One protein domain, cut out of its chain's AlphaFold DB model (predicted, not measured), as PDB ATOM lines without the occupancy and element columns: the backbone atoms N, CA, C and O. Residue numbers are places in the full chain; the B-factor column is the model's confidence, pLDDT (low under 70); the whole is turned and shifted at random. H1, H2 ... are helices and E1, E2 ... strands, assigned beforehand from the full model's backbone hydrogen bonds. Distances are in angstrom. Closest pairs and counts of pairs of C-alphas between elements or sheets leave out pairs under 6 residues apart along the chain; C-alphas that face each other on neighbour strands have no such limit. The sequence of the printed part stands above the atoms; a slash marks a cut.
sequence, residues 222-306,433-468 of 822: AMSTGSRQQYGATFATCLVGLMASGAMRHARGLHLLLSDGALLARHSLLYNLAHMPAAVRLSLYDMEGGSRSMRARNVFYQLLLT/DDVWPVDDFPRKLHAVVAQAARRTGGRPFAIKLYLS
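Overview. This is residues 222 to 306 and 433 to 468 of the 822 residues of an uncharacterized protein of Chlamydomonas incerta (UniProt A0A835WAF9). Picture a small sheet, E1, E2 and E3 in a row, with H1, H2 and H3 loosely to one side of it and no named helix over its other face; of the three, H3 alone grazes the sheet. Beyond the E1 edge, E4 and the long helix H4 make a second part, separate from the sheet, where H4 packs on H1. The printed part has 121 residues, with four named helices and four named strands in the order H1 E1 H2 H3 E2 E3 H4 E4. The sheet, order E1 E2 E3, is mixed, E1 and E2 being parallel and E2 and E3 antiparallel; the class is mixed, helices and strands. The whole is compact, with a radius of gyration of the C-alphas of 14.8 A and spans of 43 by 39 by 25 A.

Arrangement. Start with H1, residues 231 to 244, which is not on the sheet. Next come E1, residues 253 to 258, and, past H2, residues 262 to 266, and H3, residues 269 to 274, the strand E2, residues 279 to 284. E1, H2, H3 and E2 form a strand-helix-strand unit, two parallel neighbour strands with helices between, and its crossover is right-handed. Look across E1 and E2 for N 256 and O 281, within hydrogen-bond range at 2.9 A. H3 only grazes the sheet, with residues 270 to 274. H1 and H3 are close but not clearly touching; their closest C-alphas, Ala 236 and Leu 269, are 5.9 A apart. E2 and E3, residues 300 to 303, are a hairpin, with N 282 and O 301 at 3.0 A. H4, residues 441 to 456, touches H1 with residues 442 to 446 alone; the closest C-alphas, Cys 238 and Pro 442, are 5.7 A apart, at a steep tilt of 50 degrees, the same way. E4, residues 462 to 465, pairs with no named strand and is near H4, with 7 pairs of C-alphas within 10 A. In H1, H2, H3 and H4 every O i to N i+4 pair is within hydrogen-bond range.

Along the chain. Find C-alpha 231 at (156.762, 198.953, 113.798); from there H1 runs 19.5 A to residue 244. E1, residues 253 to 258, is 16.1 A long, and E2, residues 279 to 284, 16.7 A. H4 runs 22.1 A from C-alpha 441 at (147.868, 206.418, 116.255) to residue 456. E4 ends at C-alpha 465, at (148.864, 199.463, 124.888).

Size, cuts and confidence. The C-alphas of Thr 306 and Asp 433, the two farthest apart, lie 43.2 A from each other across the cut, where residues 307 to 432 are not printed. Of the links that are printed whole, E2 to E3 is long: residues 285 to 299 lie 13 to 24 A from the mean of all C-alphas. The mean pLDDT of the printed part is 71.6, and 40 residues are under 70, among them 222 to 231 and 286 to 306.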
ATOM      1  N   ALA A 222     155.071 201.024 129.385       53.22
ATOM      2  CA  ALA A 222     155.219 199.602 129.124       53.22
ATOM      3  C   ALA A 222     154.638 199.237 127.750       53.22
ATOM      4  O   ALA A 222     153.433 199.382 127.536       53.22
ATOM      5  N   MET A 223     155.460 198.733 126.818       56.47
ATOM      6  CA  MET A 223     154.962 198.287 125.511       56.47
ATOM      7  C   MET A 223     155.501 196.919 125.092       56.47
ATOM      8  O   MET A 223     156.707 196.707 124.980       56.47
ATOM      9  N   SER A 224     154.581 196.019 124.740       49.97
ATOM     10  CA  SER A 224     154.909 194.786 124.026       49.97
ATOM     11  C   SER A 224     154.715 194.994 122.527       49.97
ATOM     12  O   SER A 224     153.595 194.986 122.013       49.97
ATOM     13  N   THR A 225     155.813 195.194 121.801       53.34
ATOM     14  CA  THR A 225     155.804 195.118 120.339       53.34
ATOM     15  C   THR A 225     155.970 193.661 119.925       53.34
ATOM     16  O   THR A 225     157.029 193.068 120.146       53.34
ATOM     17  N   GLY A 226     154.949 193.089 119.282       54.22
ATOM     18  CA  GLY A 226     155.087 191.802 118.596       54.22
ATOM     19  C   GLY A 226     156.189 191.849 117.527       54.22
ATOM     20  O   GLY A 226     156.512 192.915 117.007       54.22
ATOM     21  N   SER A 227     156.743 190.688 117.166       48.94
ATOM     22  CA  SER A 227     158.027 190.489 116.454       48.94
ATOM     23  C   SER A 227     158.149 191.017 115.002       48.94
ATOM     24  O   SER A 227     159.008 190.576 114.230       48.94
ATOM     25  N   ARG A 228     157.313 191.976 114.583       59.34
ATOM     26  CA  ARG A 228     157.344 192.606 113.255       59.34
ATOM     27  C   ARG A 228     158.176 193.892 113.250       59.34
ATOM     28  O   ARG A 228     157.707 194.963 113.623       59.34
ATOM     29  N   GLN A 229     159.370 193.780 112.672       56.28
ATOM     30  CA  GLN A 229     160.393 194.833 112.508       56.28
ATOM     31  C   GLN A 229     159.899 196.158 111.881       56.28
ATOM     32  O   GLN A 229     160.557 197.183 112.023       56.28
ATOM     33  N   GLN A 230     158.751 196.163 111.194       64.12
ATOM     34  CA  GLN A 230     158.182 197.368 110.575       64.12
ATOM     35  C   GLN A 230     157.766 198.428 111.611       64.12
ATOM     36  O   GLN A 230     157.963 199.616 111.370       64.12
ATOM     37  N   TYR A 231     157.266 198.019 112.783       67.12
ATOM     38  CA  TYR A 231     156.762 198.953 113.798       67.12
ATOM     39  C   TYR A 231     157.863 199.678 114.585       67.12
ATOM     40  O   TYR A 231     157.596 200.727 115.167       67.12
ATOM     41  N   GLY A 232     159.106 199.180 114.574       73.88
ATOM     42  CA  GLY A 232     160.227 199.807 115.286       73.88
ATOM     43  C   GLY A 232     160.561 201.214 114.782       73.88
ATOM     44  O   GLY A 232     160.883 202.101 115.573       73.88
ATOM     45  N   ALA A 233     160.416 201.447 113.473       65.38
ATOM     46  CA  ALA A 233     160.576 202.772 112.878       65.38
ATOM     47  C   ALA A 233     159.414 203.703 113.263       65.38
ATOM     48  O   ALA A 233     159.654 204.811 113.742       65.38
ATOM     49  N   THR A 234     158.169 203.230 113.127       74.00
ATOM     50  CA  THR A 234     156.961 203.997 113.466       74.00
ATOM     51  C   THR A 234     156.941 204.394 114.943       74.00
ATOM     52  O   THR A 234     156.639 205.543 115.266       74.00
ATOM     53  N   PHE A 235     157.336 203.489 115.845       77.44
ATOM     54  CA  PHE A 235     157.482 203.785 117.270       77.44
ATOM     55  C   PHE A 235     158.546 204.856 117.528       77.44
ATOM     56  O   PHE A 235     158.262 205.822 118.233       77.44
ATOM     57  N   ALA A 236     159.733 204.747 116.919       72.69
ATOM     58  CA  ALA A 236     160.774 205.763 117.066       72.69
ATOM     59  C   ALA A 236     160.288 207.154 116.609       72.69
ATOM     60  O   ALA A 236     160.550 208.144 117.292       72.69
ATOM     61  N   THR A 237     159.515 207.240 115.518       73.94
ATOM     62  CA  THR A 237     158.883 208.502 115.093       73.94
ATOM     63  C   THR A 237     157.757 208.967 116.021       73.94
ATOM     64  O   THR A 237     157.631 210.169 116.238       73.94
ATOM     65  N   CYS A 238     156.979 208.063 116.630       79.56
ATOM     66  CA  CYS A 238     155.961 208.427 117.626       79.56
ATOM     67  C   CYS A 238     156.595 208.995 118.903       79.56
ATOM     68  O   CYS A 238     156.134 210.013 119.412       79.56
ATOM     69  N   LEU A 239     157.672 208.375 119.397       80.88
ATOM     70  CA  LEU A 239     158.401 208.839 120.579       80.88
ATOM     71  C   LEU A 239     159.031 210.219 120.330       80.88
ATOM     72  O   LEU A 239     158.879 211.125 121.146       80.88
ATOM     73  N   VAL A 240     159.668 210.408 119.168       78.00
ATOM     74  CA  VAL A 240     160.196 211.716 118.742       78.00
ATOM     75  C   VAL A 240     159.074 212.749 118.586       78.00
ATOM     76  O   VAL A 240     159.246 213.884 119.019       78.00
ATOM     77  N   GLY A 241     157.906 212.363 118.066       80.25
ATOM     78  CA  GLY A 241     156.724 213.227 117.980       80.25
ATOM     79  C   GLY A 241     156.182 213.672 119.344       80.25
ATOM     80  O   GLY A 241     155.922 214.857 119.533       80.25
ATOM     81  N   LEU A 242     156.075 212.756 120.315       79.38
ATOM     82  CA  LEU A 242     155.649 213.056 121.694       79.38
ATOM     83  C   LEU A 242     156.625 213.987 122.433       79.38
ATOM     84  O   LEU A 242     156.212 214.772 123.289       79.38
ATOM     85  N   MET A 243     157.917 213.930 122.106       76.06
ATOM     86  CA  MET A 243     158.900 214.889 122.619       76.06
ATOM     87  C   MET A 243     158.813 216.239 121.912       76.06
ATOM     88  O   MET A 243     158.780 217.275 122.576       76.06
ATOM     89  N   ALA A 244     158.743 216.238 120.579       70.12
ATOM     90  CA  ALA A 244     158.665 217.448 119.767       70.12
ATOM     91  C   ALA A 244     157.381 218.255 120.033       70.12
ATOM     92  O   ALA A 244     157.420 219.482 119.980       70.12
ATOM     93  N   SER A 245     156.271 217.598 120.396       76.56
ATOM     94  CA  SER A 245     155.036 218.271 120.827       76.56
ATOM     95  C   SER A 245     155.160 218.991 122.175       76.56
ATOM     96  O   SER A 245     154.254 219.721 122.572       76.56
ATOM     97  N   GLY A 246     156.255 218.773 122.910       79.06
ATOM     98  CA  GLY A 246     156.465 219.311 124.247       79.06
ATOM     99  C   GLY A 246     155.686 218.590 125.351       79.06
ATOM    100  O   GLY A 246     155.863 218.945 126.513       79.06
ATOM    101  N   ALA A 247     154.893 217.555 125.040       71.88
ATOM    102  CA  ALA A 247     154.112 216.809 126.034       71.88
ATOM    103  C   ALA A 247     154.988 216.190 127.143       71.88
ATOM    104  O   ALA A 247     154.547 216.078 128.283       71.88
ATOM    105  N   MET A 248     156.246 215.854 126.832       73.94
ATOM    106  CA  MET A 248     157.228 215.353 127.803       73.94
ATOM    107  C   MET A 248     158.189 216.426 128.361       73.94
ATOM    108  O   MET A 248     159.145 216.070 129.041       73.94
ATOM    109  N   ARG A 249     157.954 217.738 128.165       72.69
ATOM    110  CA  ARG A 249     158.811 218.808 128.745       72.69
ATOM    111  C   ARG A 249     158.888 218.794 130.276       72.69
ATOM    112  O   ARG A 249     159.832 219.342 130.834       72.69
ATOM    113  N   HIS A 250     157.911 218.185 130.943       66.62
ATOM    114  CA  HIS A 250     157.887 218.030 132.398       66.62
ATOM    115  C   HIS A 250     158.333 216.635 132.871       66.62
ATOM    116  O   HIS A 250     158.388 216.396 134.073       66.62
ATOM    117  N   ALA A 251     158.687 215.719 131.960       70.19
ATOM    118  CA  ALA A 251     159.154 214.379 132.305       70.19
ATOM    119  C   ALA A 251     160.599 214.416 132.825       70.19
ATOM    120  O   ALA A 251     161.553 214.436 132.050       70.19
ATOM    121  N   ARG A 252     160.763 214.385 134.155       70.19
ATOM    122  CA  ARG A 252     162.087 214.284 134.804       70.19
ATOM    123  C   ARG A 252     162.821 212.981 134.477       70.19
ATOM    124  O   ARG A 252     164.048 212.967 134.420       70.19
ATOM    125  N   GLY A 253     162.067 211.917 134.216       79.38
ATOM    126  CA  GLY A 253     162.583 210.667 133.686       79.38
ATOM    127  C   GLY A 253     161.499 209.868 132.972       79.38
ATOM    128  O   GLY A 253     160.311 210.023 133.268       79.38
ATOM    129  N   LEU A 254     161.936 209.024 132.038       86.00
ATOM    130  CA  LEU A 254     161.107 208.124 131.236       86.00
ATOM    131  C   LEU A 254     161.590 206.683 131.438       86.00
ATOM    132  O   LEU A 254     162.760 206.388 131.168       86.00
ATOM    133  N   HIS A 255     160.700 205.779 131.850       88.25
ATOM    134  CA  HIS A 255     160.977 204.340 131.847       88.25
ATOM    135  C   HIS A 255     160.291 203.693 130.641       88.25
ATOM    136  O   HIS A 255     159.071 203.734 130.503       88.25
ATOM    137  N   LEU A 256     161.084 203.104 129.745       88.31
ATOM    138  CA  LEU A 256     160.605 202.309 128.614       88.31
ATOM    139  C   LEU A 256     160.815 200.819 128.903       88.31
ATOM    140  O   LEU A 256     161.957 200.376 129.080       88.31
ATOM    141  N   LEU A 257     159.728 200.044 128.906       85.50
ATOM    142  CA  LEU A 257     159.792 198.579 128.925       85.50
ATOM    143  C   LEU A 257     159.665 198.068 127.483       85.50
ATOM    144  O   LEU A 257     158.684 198.387 126.809       85.50
ATOM    145  N   LEU A 258     160.652 197.302 127.009       86.50
ATOM    146  CA  LEU A 258     160.743 196.821 125.626       86.50
ATOM    147  C   LEU A 258     160.805 195.287 125.568       86.50
ATOM    148  O   LEU A 258     161.658 194.673 126.207       86.50
ATOM    149  N   SER A 259     159.947 194.679 124.746       81.25
ATOM    150  CA  SER A 259     159.834 193.220 124.562       81.25
ATOM    151  C   SER A 259     160.789 192.606 123.525       81.25
ATOM    152  O   SER A 259     160.762 191.394 123.318       81.25
ATOM    153  N   ASP A 260     161.593 193.417 122.824       80.75
ATOM    154  CA  ASP A 260     162.558 192.952 121.817       80.75
ATOM    155  C   ASP A 260     163.821 193.836 121.798       80.75
ATOM    156  O   ASP A 260     163.792 195.007 121.405       80.75
ATOM    157  N   GLY A 261     164.963 193.254 122.177       76.69
ATOM    158  CA  GLY A 261     166.271 193.919 122.138       76.69
ATOM    159  C   GLY A 261     166.762 194.266 120.726       76.69
ATOM    160  O   GLY A 261     167.609 195.150 120.569       76.69
ATOM    161  N   ALA A 262     166.211 193.650 119.675       75.12
ATOM    162  CA  ALA A 262     166.519 194.015 118.296       75.12
ATOM    163  C   ALA A 262     166.050 195.438 117.945       75.12
ATOM    164  O   ALA A 262     166.645 196.051 117.055       75.12
ATOM    165  N   LEU A 263     165.060 195.998 118.656       72.38
ATOM    166  CA  LEU A 263     164.649 197.395 118.482       72.38
ATOM    167  C   LEU A 263     165.767 198.375 118.857       72.38
ATOM    168  O   LEU A 263     166.025 199.316 118.106       72.38
ATOM    169  N   LEU A 264     166.475 198.115 119.961       77.31
ATOM    170  CA  LEU A 264     167.632 198.910 120.388       77.31
ATOM    171  C   LEU A 264     168.818 198.753 119.430       77.31
ATOM    172  O   LEU A 264     169.509 199.725 119.142       77.31
ATOM    173  N   ALA A 265     169.052 197.537 118.930       69.00
ATOM    174  CA  ALA A 265     170.234 197.214 118.135       69.00
ATOM    175  C   ALA A 265     170.128 197.554 116.633       69.00
ATOM    176  O   ALA A 265     171.154 197.579 115.953       69.00
ATOM    177  N   ARG A 266     168.918 197.749 116.083       61.38
ATOM    178  CA  ARG A 266     168.705 197.924 114.627       61.38
ATOM    179  C   ARG A 266     168.090 199.250 114.205       61.38
ATOM    180  O   ARG A 266     168.277 199.642 113.056       61.38
ATOM    181  N   HIS A 267     167.352 199.918 115.084       61.28
ATOM    182  CA  HIS A 267     166.794 201.235 114.798       61.28
ATOM    183  C   HIS A 267     167.645 202.306 115.477       61.28
ATOM    184  O   HIS A 267     168.288 202.052 116.493       61.28
ATOM    185  N   SER A 268     167.588 203.540 114.976       67.25
ATOM    186  CA  SER A 268     168.212 204.705 115.615       67.25
ATOM    187  C   SER A 268     167.583 205.076 116.967       67.25
ATOM    188  O   SER A 268     167.862 206.150 117.481       67.25
ATOM    189  N   LEU A 269     166.778 204.199 117.582       76.88
ATOM    190  CA  LEU A 269     166.181 204.406 118.896       76.88
ATOM    191  C   LEU A 269     167.269 204.707 119.936       76.88
ATOM    192  O   LEU A 269     167.205 205.749 120.566       76.88
ATOM    193  N   LEU A 270     168.316 203.881 120.048       78.69
ATOM    194  CA  LEU A 270     169.408 204.115 121.009       78.69
ATOM    195  C   LEU A 270     170.144 205.448 120.771       78.69
ATOM    196  O   LEU A 270     170.512 206.126 121.725       78.69
ATOM    197  N   TYR A 271     170.313 205.841 119.505       73.62
ATOM    198  CA  TYR A 271     170.920 207.122 119.130       73.62
ATOM    199  C   TYR A 271     170.011 208.301 119.509       73.62
ATOM    200  O   TYR A 271     170.456 209.215 120.196       73.62
ATOM    201  N   ASN A 272     168.730 208.245 119.137       74.50
ATOM    202  CA  ASN A 272     167.735 209.262 119.469       74.50
ATOM    203  C   ASN A 272     167.593 209.412 120.991       74.50
ATOM    204  O   ASN A 272     167.629 210.533 121.481       74.50
ATOM    205  N   LEU A 273     167.504 208.294 121.729       79.81
ATOM    206  CA  LEU A 273     167.409 208.249 123.193       79.81
ATOM    207  C   LEU A 273     168.631 208.874 123.886       79.81
ATOM    208  O   LEU A 273     168.476 209.521 124.916       79.81
ATOM    209  N   ALA A 274     169.831 208.724 123.318       76.81
ATOM    210  CA  ALA A 274     171.057 209.318 123.854       76.81
ATOM    211  C   ALA A 274     171.172 210.842 123.631       76.81
ATOM    212  O   ALA A 274     171.998 211.480 124.275       76.81
ATOM    213  N   HIS A 275     170.354 211.431 122.747       74.12
ATOM    214  CA  HIS A 275     170.317 212.881 122.488       74.12
ATOM    215  C   HIS A 275     169.174 213.593 123.239       74.12
ATOM    216  O   HIS A 275     168.864 214.749 122.949       74.12
ATOM    217  N   MET A 276     168.512 212.918 124.184       74.38
ATOM    218  CA  MET A 276     167.372 213.473 124.920       74.38
ATOM    219  C   MET A 276     167.841 214.086 126.247       74.38
ATOM    220  O   MET A 276     168.570 213.427 126.982       74.38
ATOM    221  N   PRO A 277     167.390 215.295 126.625       70.12
ATOM    222  CA  PRO A 277     167.819 215.964 127.859       70.12
ATOM    223  C   PRO A 277     167.164 215.404 129.141       70.12
ATOM    224  O   PRO A 277     167.230 216.038 130.190       70.12
ATOM    225  N   ALA A 278     166.496 214.248 129.068       77.75
ATOM    226  CA  ALA A 278     165.771 213.624 130.173       77.75
ATOM    227  C   ALA A 278     166.373 212.254 130.506       77.75
ATOM    228  O   ALA A 278     166.750 211.503 129.606       77.75
ATOM    229  N   ALA A 279     166.430 211.905 131.793       76.94
ATOM    230  CA  ALA A 279     167.002 210.639 132.239       76.94
ATOM    231  C   ALA A 279     166.135 209.457 131.775       76.94
ATOM    232  O   ALA A 279     164.989 209.308 132.208       76.94
ATOM    233  N   VAL A 280     166.678 208.601 130.905       85.00
ATOM    234  CA  VAL A 280     165.932 207.457 130.365       85.00
ATOM    235  C   VAL A 280     166.473 206.136 130.870       85.00
ATOM    236  O   VAL A 280     167.671 205.838 130.799       85.00
ATOM    237  N   ARG A 281     165.530 205.328 131.352       84.94
ATOM    238  CA  ARG A 281     165.732 203.962 131.799       84.94
ATOM    239  C   ARG A 281     165.106 203.010 130.792       84.94
ATOM    240  O   ARG A 281     163.930 203.131 130.452       84.94
ATOM    241  N   LEU A 282     165.895 202.048 130.337       87.50
ATOM    242  CA  LEU A 282     165.442 200.957 129.482       87.50
ATOM    243  C   LEU A 282     165.461 199.661 130.290       87.50
ATOM    244  O   LEU A 282     166.510 199.286 130.821       87.50
ATOM    245  N   SER A 283     164.319 198.974 130.344       85.12
ATOM    246  CA  SER A 283     164.229 197.576 130.776       85.12
ATOM    247  C   SER A 283     163.877 196.698 129.581       85.12
ATOM    248  O   SER A 283     162.880 196.941 128.899       85.12
ATOM    249  N   LEU A 284     164.676 195.660 129.346       82.69
ATOM    250  CA  LEU A 284     164.362 194.616 128.372       82.69
ATOM    251  C   LEU A 284     163.619 193.459 129.041       82.69
ATOM    252  O   LEU A 284     164.034 192.972 130.091       82.69
ATOM    253  N   TYR A 285     162.554 192.994 128.395       78.94
ATOM    254  CA  TYR A 285     161.813 191.797 128.778       78.94
ATOM    255  C   TYR A 285     162.020 190.736 127.706       78.94
ATOM    256  O   TYR A 285     161.805 190.982 126.520       78.94
ATOM    257  N   ASP A 286     162.474 189.562 128.133       64.44
ATOM    258  CA  ASP A 286     162.798 188.462 127.237       64.44
ATOM    259  C   ASP A 286     161.568 187.568 127.039       64.44
ATOM    260  O   ASP A 286     161.093 186.924 127.976       64.44
ATOM    261  N   MET A 287     161.048 187.569 125.812       54.75
ATOM    262  CA  MET A 287     159.877 186.796 125.390       54.75
ATOM    263  C   MET A 287     160.263 185.485 124.669       54.75
ATOM    264  O   MET A 287     159.417 184.899 123.990       54.75
ATOM    265  N   GLU A 288     161.512 184.998 124.771       45.16
ATOM    266  CA  GLU A 288     161.927 183.704 124.198       45.16
ATOM    267  C   GLU A 288     161.331 182.492 124.948       45.16
ATOM    268  O   GLU A 288     162.007 181.740 125.653       45.16
ATOM    269  N   GLY A 289     160.036 182.253 124.740       39.19
ATOM    270  CA  GLY A 289     159.352 181.030 125.145       39.19
ATOM    271  C   GLY A 289     157.850 181.086 124.877       39.19
ATOM    272  O   GLY A 289     157.197 182.079 125.169       39.19
ATOM    273  N   GLY A 290     157.267 179.991 124.377       37.44
ATOM    274  CA  GLY A 290     155.809 179.866 124.197       37.44
ATOM    275  C   GLY A 290     155.006 179.738 125.503       37.44
ATOM    276  O   GLY A 290     153.797 179.515 125.458       37.44
ATOM    277  N   SER A 291     155.663 179.846 126.660       37.09
ATOM    278  CA  SER A 291     155.037 179.837 127.982       37.09
ATOM    279  C   SER A 291     154.509 181.223 128.339       37.09
ATOM    280  O   SER A 291     155.213 182.214 128.185       37.09
ATOM    281  N   ARG A 292     153.313 181.293 128.931       43.47
ATOM    282  CA  ARG A 292     152.675 182.540 129.403       43.47
ATOM    283  C   ARG A 292     153.344 183.181 130.642       43.47
ATOM    284  O   ARG A 292     152.716 183.984 131.314       43.47
ATOM    285  N   SER A 293     154.582 182.808 130.974       38.53
ATOM    286  CA  SER A 293     155.286 183.237 132.191       38.53
ATOM    287  C   SER A 293     156.380 184.242 131.835       38.53
ATOM    288  O   SER A 293     157.365 183.889 131.181       38.53
ATOM    289  N   MET A 294     156.207 185.496 132.258       40.84
ATOM    290  CA  MET A 294     157.188 186.558 132.032       40.84
ATOM    291  C   MET A 294     158.423 186.338 132.910       40.84
ATOM    292  O   MET A 294     158.368 186.498 134.126       40.84
ATOM    293  N   ARG A 295     159.576 186.022 132.310       44.12
ATOM    294  CA  ARG A 295     160.861 186.005 133.027       44.12
ATOM    295  C   ARG A 295     161.665 187.258 132.711       44.12
ATOM    296  O   ARG A 295     162.466 187.282 131.780       44.12
ATOM    297  N   ALA A 296     161.461 188.293 133.524       40.78
ATOM    298  CA  ALA A 296     162.174 189.563 133.427       40.78
ATOM    299  C   ALA A 296     163.700 189.380 133.573       40.78
ATOM    300  O   ALA A 296     164.250 189.290 134.674       40.78
ATOM    301  N   ARG A 297     164.414 189.350 132.443       45.97
ATOM    302  CA  ARG A 297     165.873 189.493 132.395       45.97
ATOM    303  C   ARG A 297     166.223 190.971 132.527       45.97
ATOM    304  O   ARG A 297     166.478 191.639 131.533       45.97
ATOM    305  N   ASN A 298     166.241 191.457 133.768       40.53
ATOM    306  CA  ASN A 298     166.532 192.847 134.136       40.53
ATOM    307  C   ASN A 298     167.950 193.301 133.723       40.53
ATOM    308  O   ASN A 298     168.862 193.399 134.542       40.53
ATOM    309  N   VAL A 299     168.125 193.599 132.435       49.03
ATOM    310  CA  VAL A 299     169.285 194.299 131.879       49.03
ATOM    311  C   VAL A 299     168.957 195.786 131.874       49.03
ATOM    312  O   VAL A 299     168.218 196.266 131.014       49.03
ATOM    313  N   PHE A 300     169.479 196.508 132.863       50.53
ATOM    314  CA  PHE A 300     169.267 197.946 132.986       50.53
ATOM    315  C   PHE A 300     170.263 198.719 132.120       50.53
ATOM    316  O   PHE A 300     171.469 198.660 132.357       50.53
ATOM    317  N   TYR A 301     169.752 199.511 131.178       58.84
ATOM    318  CA  TYR A 301     170.518 200.601 130.576       58.84
ATOM    319  C   TYR A 301     169.990 201.924 131.127       58.84
ATOM    320  O   TYR A 301     168.829 202.279 130.906       58.84
ATOM    321  N   GLN A 302     170.846 202.643 131.853       55.41
ATOM    322  CA  GLN A 302     170.593 204.008 132.301       55.41
ATOM    323  C   GLN A 302     171.450 204.945 131.451       55.41
ATOM    324  O   GLN A 302     172.677 204.940 131.555       55.41
ATOM    325  N   LEU A 303     170.807 205.732 130.588       57.56
ATOM    326  CA  LEU A 303     171.488 206.754 129.795       57.56
ATOM    327  C   LEU A 303     171.646 208.009 130.659       57.56
ATOM    328  O   LEU A 303     170.795 208.895 130.662       57.56
ATOM    329  N   LEU A 304     172.731 208.046 131.434       48.88
ATOM    330  CA  LEU A 304     173.187 209.256 132.110       48.88
ATOM    331  C   LEU A 304     173.918 210.136 131.093       48.88
ATOM    332  O   LEU A 304     174.973 209.750 130.592       48.88
ATOM    333  N   LEU A 305     173.378 211.323 130.813       44.38
ATOM    334  CA  LEU A 305     174.172 212.379 130.194       44.38
ATOM    335  C   LEU A 305     175.212 212.838 131.220       44.38
ATOM    336  O   LEU A 305     174.882 213.053 132.390       44.38
ATOM    337  N   THR A 306     176.461 212.987 130.786       33.09
ATOM    338  CA  THR A 306     177.503 213.617 131.600       33.09
ATOM    339  C   THR A 306     177.042 215.039 131.936       33.09
ATOM    340  O   THR A 306     176.772 215.790 130.996       33.09
ATOM    341  N   ASP A 433     138.958 198.665 123.626       49.84
ATOM    342  CA  ASP A 433     138.095 198.563 122.429       49.84
ATOM    343  C   ASP A 433     138.529 199.433 121.229       49.84
ATOM    344  O   ASP A 433     137.978 199.322 120.129       49.84
ATOM    345  N   ASP A 434     139.492 200.340 121.410       68.50
ATOM    346  CA  ASP A 434     139.662 201.491 120.511       68.50
ATOM    347  C   ASP A 434     140.682 201.220 119.379       68.50
ATOM    348  O   ASP A 434     141.862 201.572 119.446       68.50
ATOM    349  N   VAL A 435     140.230 200.549 118.312       77.31
ATOM    350  CA  VAL A 435     141.067 200.186 117.149       77.31
ATOM    351  C   VAL A 435     141.415 201.420 116.307       77.31
ATOM    352  O   VAL A 435     140.557 202.038 115.674       77.31
ATOM    353  N   TRP A 436     142.702 201.775 116.251       83.81
ATOM    354  CA  TRP A 436     143.192 202.943 115.506       83.81
ATOM    355  C   TRP A 436     143.952 202.546 114.230       83.81
ATOM    356  O   TRP A 436     144.793 201.645 114.284       83.81
ATOM    357  N   PRO A 437     143.739 203.233 113.087       78.75
ATOM    358  CA  PRO A 437     144.642 203.104 111.950       78.75
ATOM    359  C   PRO A 437     146.016 203.689 112.310       78.75
ATOM    360  O   PRO A 437     146.124 204.634 113.096       78.75
ATOM    361  N   VAL A 438     147.076 203.118 111.728       76.00
ATOM    362  CA  VAL A 438     148.477 203.415 112.091       76.00
ATOM    363  C   VAL A 438     148.816 204.904 111.940       76.00
ATOM    364  O   VAL A 438     149.593 205.433 112.731       76.00
ATOM    365  N   ASP A 439     148.196 205.590 110.982       77.25
ATOM    366  CA  ASP A 439     148.431 207.010 110.700       77.25
ATOM    367  C   ASP A 439     147.771 207.957 111.730       77.25
ATOM    368  O   ASP A 439     148.309 209.027 112.014       77.25
ATOM    369  N   ASP A 440     146.656 207.552 112.355       81.50
ATOM    370  CA  ASP A 440     146.008 208.304 113.450       81.50
ATOM    371  C   ASP A 440     146.643 208.025 114.819       81.50
ATOM    372  O   ASP A 440     146.513 208.842 115.738       81.50
ATOM    373  N   PHE A 441     147.311 206.875 114.979       85.88
ATOM    374  CA  PHE A 441     147.868 206.418 116.255       85.88
ATOM    375  C   PHE A 441     148.677 207.496 117.009       85.88
ATOM    376  O   PHE A 441     148.411 207.676 118.199       85.88
ATOM    377  N   PRO A 442     149.579 208.290 116.383       82.50
ATOM    378  CA  PRO A 442     150.326 209.328 117.100       82.50
ATOM    379  C   PRO A 442     149.414 210.426 117.670       82.50
ATOM    380  O   PRO A 442     149.615 210.897 118.790       82.50
ATOM    381  N   ARG A 443     148.383 210.821 116.910       83.19
ATOM    382  CA  ARG A 443     147.434 211.882 117.274       83.19
ATOM    383  C   ARG A 443     146.498 211.433 118.393       83.19
ATOM    384  O   ARG A 443     146.249 212.199 119.325       83.19
ATOM    385  N   LYS A 444     146.007 210.192 118.322       86.81
ATOM    386  CA  LYS A 444     145.129 209.604 119.341       86.81
ATOM    387  C   LYS A 444     145.888 209.274 120.629       86.81
ATOM    388  O   LYS A 444     145.425 209.654 121.701       86.81
ATOM    389  N   LEU A 445     147.101 208.720 120.539       88.56
ATOM    390  CA  LEU A 445     147.975 208.516 121.700       88.56
ATOM    391  C   LEU A 445     148.290 209.843 122.411       88.56
ATOM    392  O   LEU A 445     148.198 209.913 123.632       88.56
ATOM    393  N   HIS A 446     148.584 210.918 121.671       86.25
ATOM    394  CA  HIS A 446     148.779 212.245 122.262       86.25
ATOM    395  C   HIS A 446     147.518 212.763 122.982       86.25
ATOM    396  O   HIS A 446     147.616 213.314 124.079       86.25
ATOM    397  N   ALA A 447     146.325 212.569 122.407       84.56
ATOM    398  CA  ALA A 447     145.064 212.947 123.049       84.56
ATOM    399  C   ALA A 447     144.825 212.170 124.359       84.56
ATOM    400  O   ALA A 447     144.477 212.778 125.373       84.56
ATOM    401  N   VAL A 448     145.093 210.859 124.354       88.81
ATOM    402  CA  VAL A 448     145.037 209.981 125.532       88.81
ATOM    403  C   VAL A 448     146.042 210.407 126.602       88.81
ATOM    404  O   VAL A 448     145.644 210.598 127.746       88.81
ATOM    405  N   VAL A 449     147.314 210.632 126.257       87.88
ATOM    406  CA  VAL A 449     148.355 211.090 127.200       87.88
ATOM    407  C   VAL A 449     147.982 212.442 127.820       87.88
ATOM    408  O   VAL A 449     148.098 212.626 129.031       87.88
ATOM    409  N   ALA A 450     147.457 213.377 127.023       85.94
ATOM    410  CA  ALA A 450     146.986 214.667 127.524       85.94
ATOM    411  C   ALA A 450     145.739 214.538 128.425       85.94
ATOM    412  O   ALA A 450     145.580 215.302 129.377       85.94
ATOM    413  N   GLN A 451     144.849 213.578 128.156       88.00
ATOM    414  CA  GLN A 451     143.700 213.272 129.013       88.00
ATOM    415  C   GLN A 451     144.119 212.567 130.311       88.00
ATOM    416  O   GLN A 451     143.558 212.875 131.362       88.00
ATOM    417  N   ALA A 452     145.121 211.688 130.256       87.12
ATOM    418  CA  ALA A 452     145.725 211.028 131.406       87.12
ATOM    419  C   ALA A 452     146.343 212.054 132.361       87.12
ATOM    420  O   ALA A 452     145.913 212.154 133.508       87.12
ATOM    421  N   ALA A 453     147.239 212.907 131.856       86.56
ATOM    422  CA  ALA A 453     147.885 213.958 132.639       86.56
ATOM    423  C   ALA A 453     146.881 214.943 133.269       86.56
ATOM    424  O   ALA A 453     147.079 215.374 134.405       86.56
ATOM    425  N   ARG A 454     145.774 215.263 132.576       88.69
ATOM    426  CA  ARG A 454     144.667 216.046 133.157       88.69
ATOM    427  C   ARG A 454     143.930 215.286 134.263       88.69
ATOM    428  O   ARG A 454     143.668 215.871 135.307       88.69
ATOM    429  N   ARG A 455     143.610 214.000 134.063       88.94
ATOM    430  CA  ARG A 455     142.917 213.162 135.063       88.94
ATOM    431  C   ARG A 455     143.757 212.904 136.317       88.94
ATOM    432  O   ARG A 455     143.187 212.821 137.397       88.94
ATOM    433  N   THR A 456     145.081 212.798 136.198       91.44
ATOM    434  CA  THR A 456     145.973 212.569 137.348       91.44
ATOM    435  C   THR A 456     146.493 213.845 138.006       91.44
ATOM    436  O   THR A 456     147.195 213.758 139.012       91.44
ATOM    437  N   GLY A 457     146.201 215.028 137.451       89.62
ATOM    438  CA  GLY A 457     146.783 216.290 137.917       89.62
ATOM    439  C   GLY A 457     148.309 216.342 137.760       89.62
ATOM    440  O   GLY A 457     148.995 216.903 138.608       89.62
ATOM    441  N   GLY A 458     148.858 215.696 136.726       86.94
ATOM    442  CA  GLY A 458     150.305 215.588 136.490       86.94
ATOM    443  C   GLY A 458     151.042 214.557 137.359       86.94
ATOM    444  O   GLY A 458     152.265 214.435 137.243       86.94
ATOM    445  N   ARG A 459     150.327 213.799 138.205       89.56
ATOM    446  CA  ARG A 459     150.882 212.650 138.946       89.56
ATOM    447  C   ARG A 459     151.169 211.477 137.985       89.56
ATOM    448  O   ARG A 459     150.492 211.398 136.953       89.56
ATOM    449  N   PRO A 460     152.120 210.575 138.305       85.25
ATOM    450  CA  PRO A 460     152.452 209.431 137.453       85.25
ATOM    451  C   PRO A 460     151.245 208.545 137.122       85.25
ATOM    452  O   PRO A 460     150.327 208.392 137.930       85.25
ATOM    453  N   PHE A 461     151.266 207.956 135.929       89.31
ATOM    454  CA  PHE A 461     150.262 207.016 135.431       89.31
ATOM    455  C   PHE A 461     150.905 206.002 134.485       89.31
ATOM    456  O   PHE A 461     151.907 206.304 133.838       89.31
ATOM    457  N   ALA A 462     150.275 204.835 134.361       84.81
ATOM    458  CA  ALA A 462     150.636 203.822 133.379       84.81
ATOM    459  C   ALA A 462     149.608 203.797 132.236       84.81
ATOM    460  O   ALA A 462     148.396 203.851 132.468       84.81
ATOM    461  N   ILE A 463     150.086 203.680 130.995       87.75
ATOM    462  CA  ILE A 463     149.252 203.367 129.826       87.75
ATOM    463  C   ILE A 463     149.691 202.003 129.301       87.75
ATOM    464  O   ILE A 463     150.856 201.820 128.949       87.75
ATOM    465  N   LYS A 464     148.753 201.056 129.230       84.19
ATOM    466  CA  LYS A 464     148.987 199.701 128.720       84.19
ATOM    467  C   LYS A 464     148.402 199.604 127.311       84.19
ATOM    468  O   LYS A 464     147.191 199.688 127.139       84.19
ATOM    469  N   LEU A 465     149.265 199.482 126.300       83.81
ATOM    470  CA  LEU A 465     148.864 199.463 124.888       83.81
ATOM    471  C   LEU A 465     148.929 198.042 124.314       83.81
ATOM    472  O   LEU A 465     149.999 197.432 124.274       83.81
ATOM    473  N   TYR A 466     147.796 197.539 123.820       76.88
ATOM    474  CA  TYR A 466     147.694 196.232 123.171       76.88
ATOM    475  C   TYR A 466     147.645 196.383 121.642       76.88
ATOM    476  O   TYR A 466     146.685 196.902 121.078       76.88
ATOM    477  N   LEU A 467     148.685 195.916 120.947       76.81
ATOM    478  CA  LEU A 467     148.781 195.994 119.484       76.81
ATOM    479  C   LEU A 467     148.163 194.753 118.821       76.81
ATOM    480  O   LEU A 467     148.856 193.763 118.568       76.81
ATOM    481  N   SER A 468     146.863 194.804 118.508       68.62
ATOM    482  CA  SER A 468     146.227 193.765 117.685       68.62
ATOM    483  C   SER A 468     146.809 193.741 116.265       68.62
ATOM    484  O   SER A 468     147.143 194.772 115.684       68.62
TER     485      SER A 468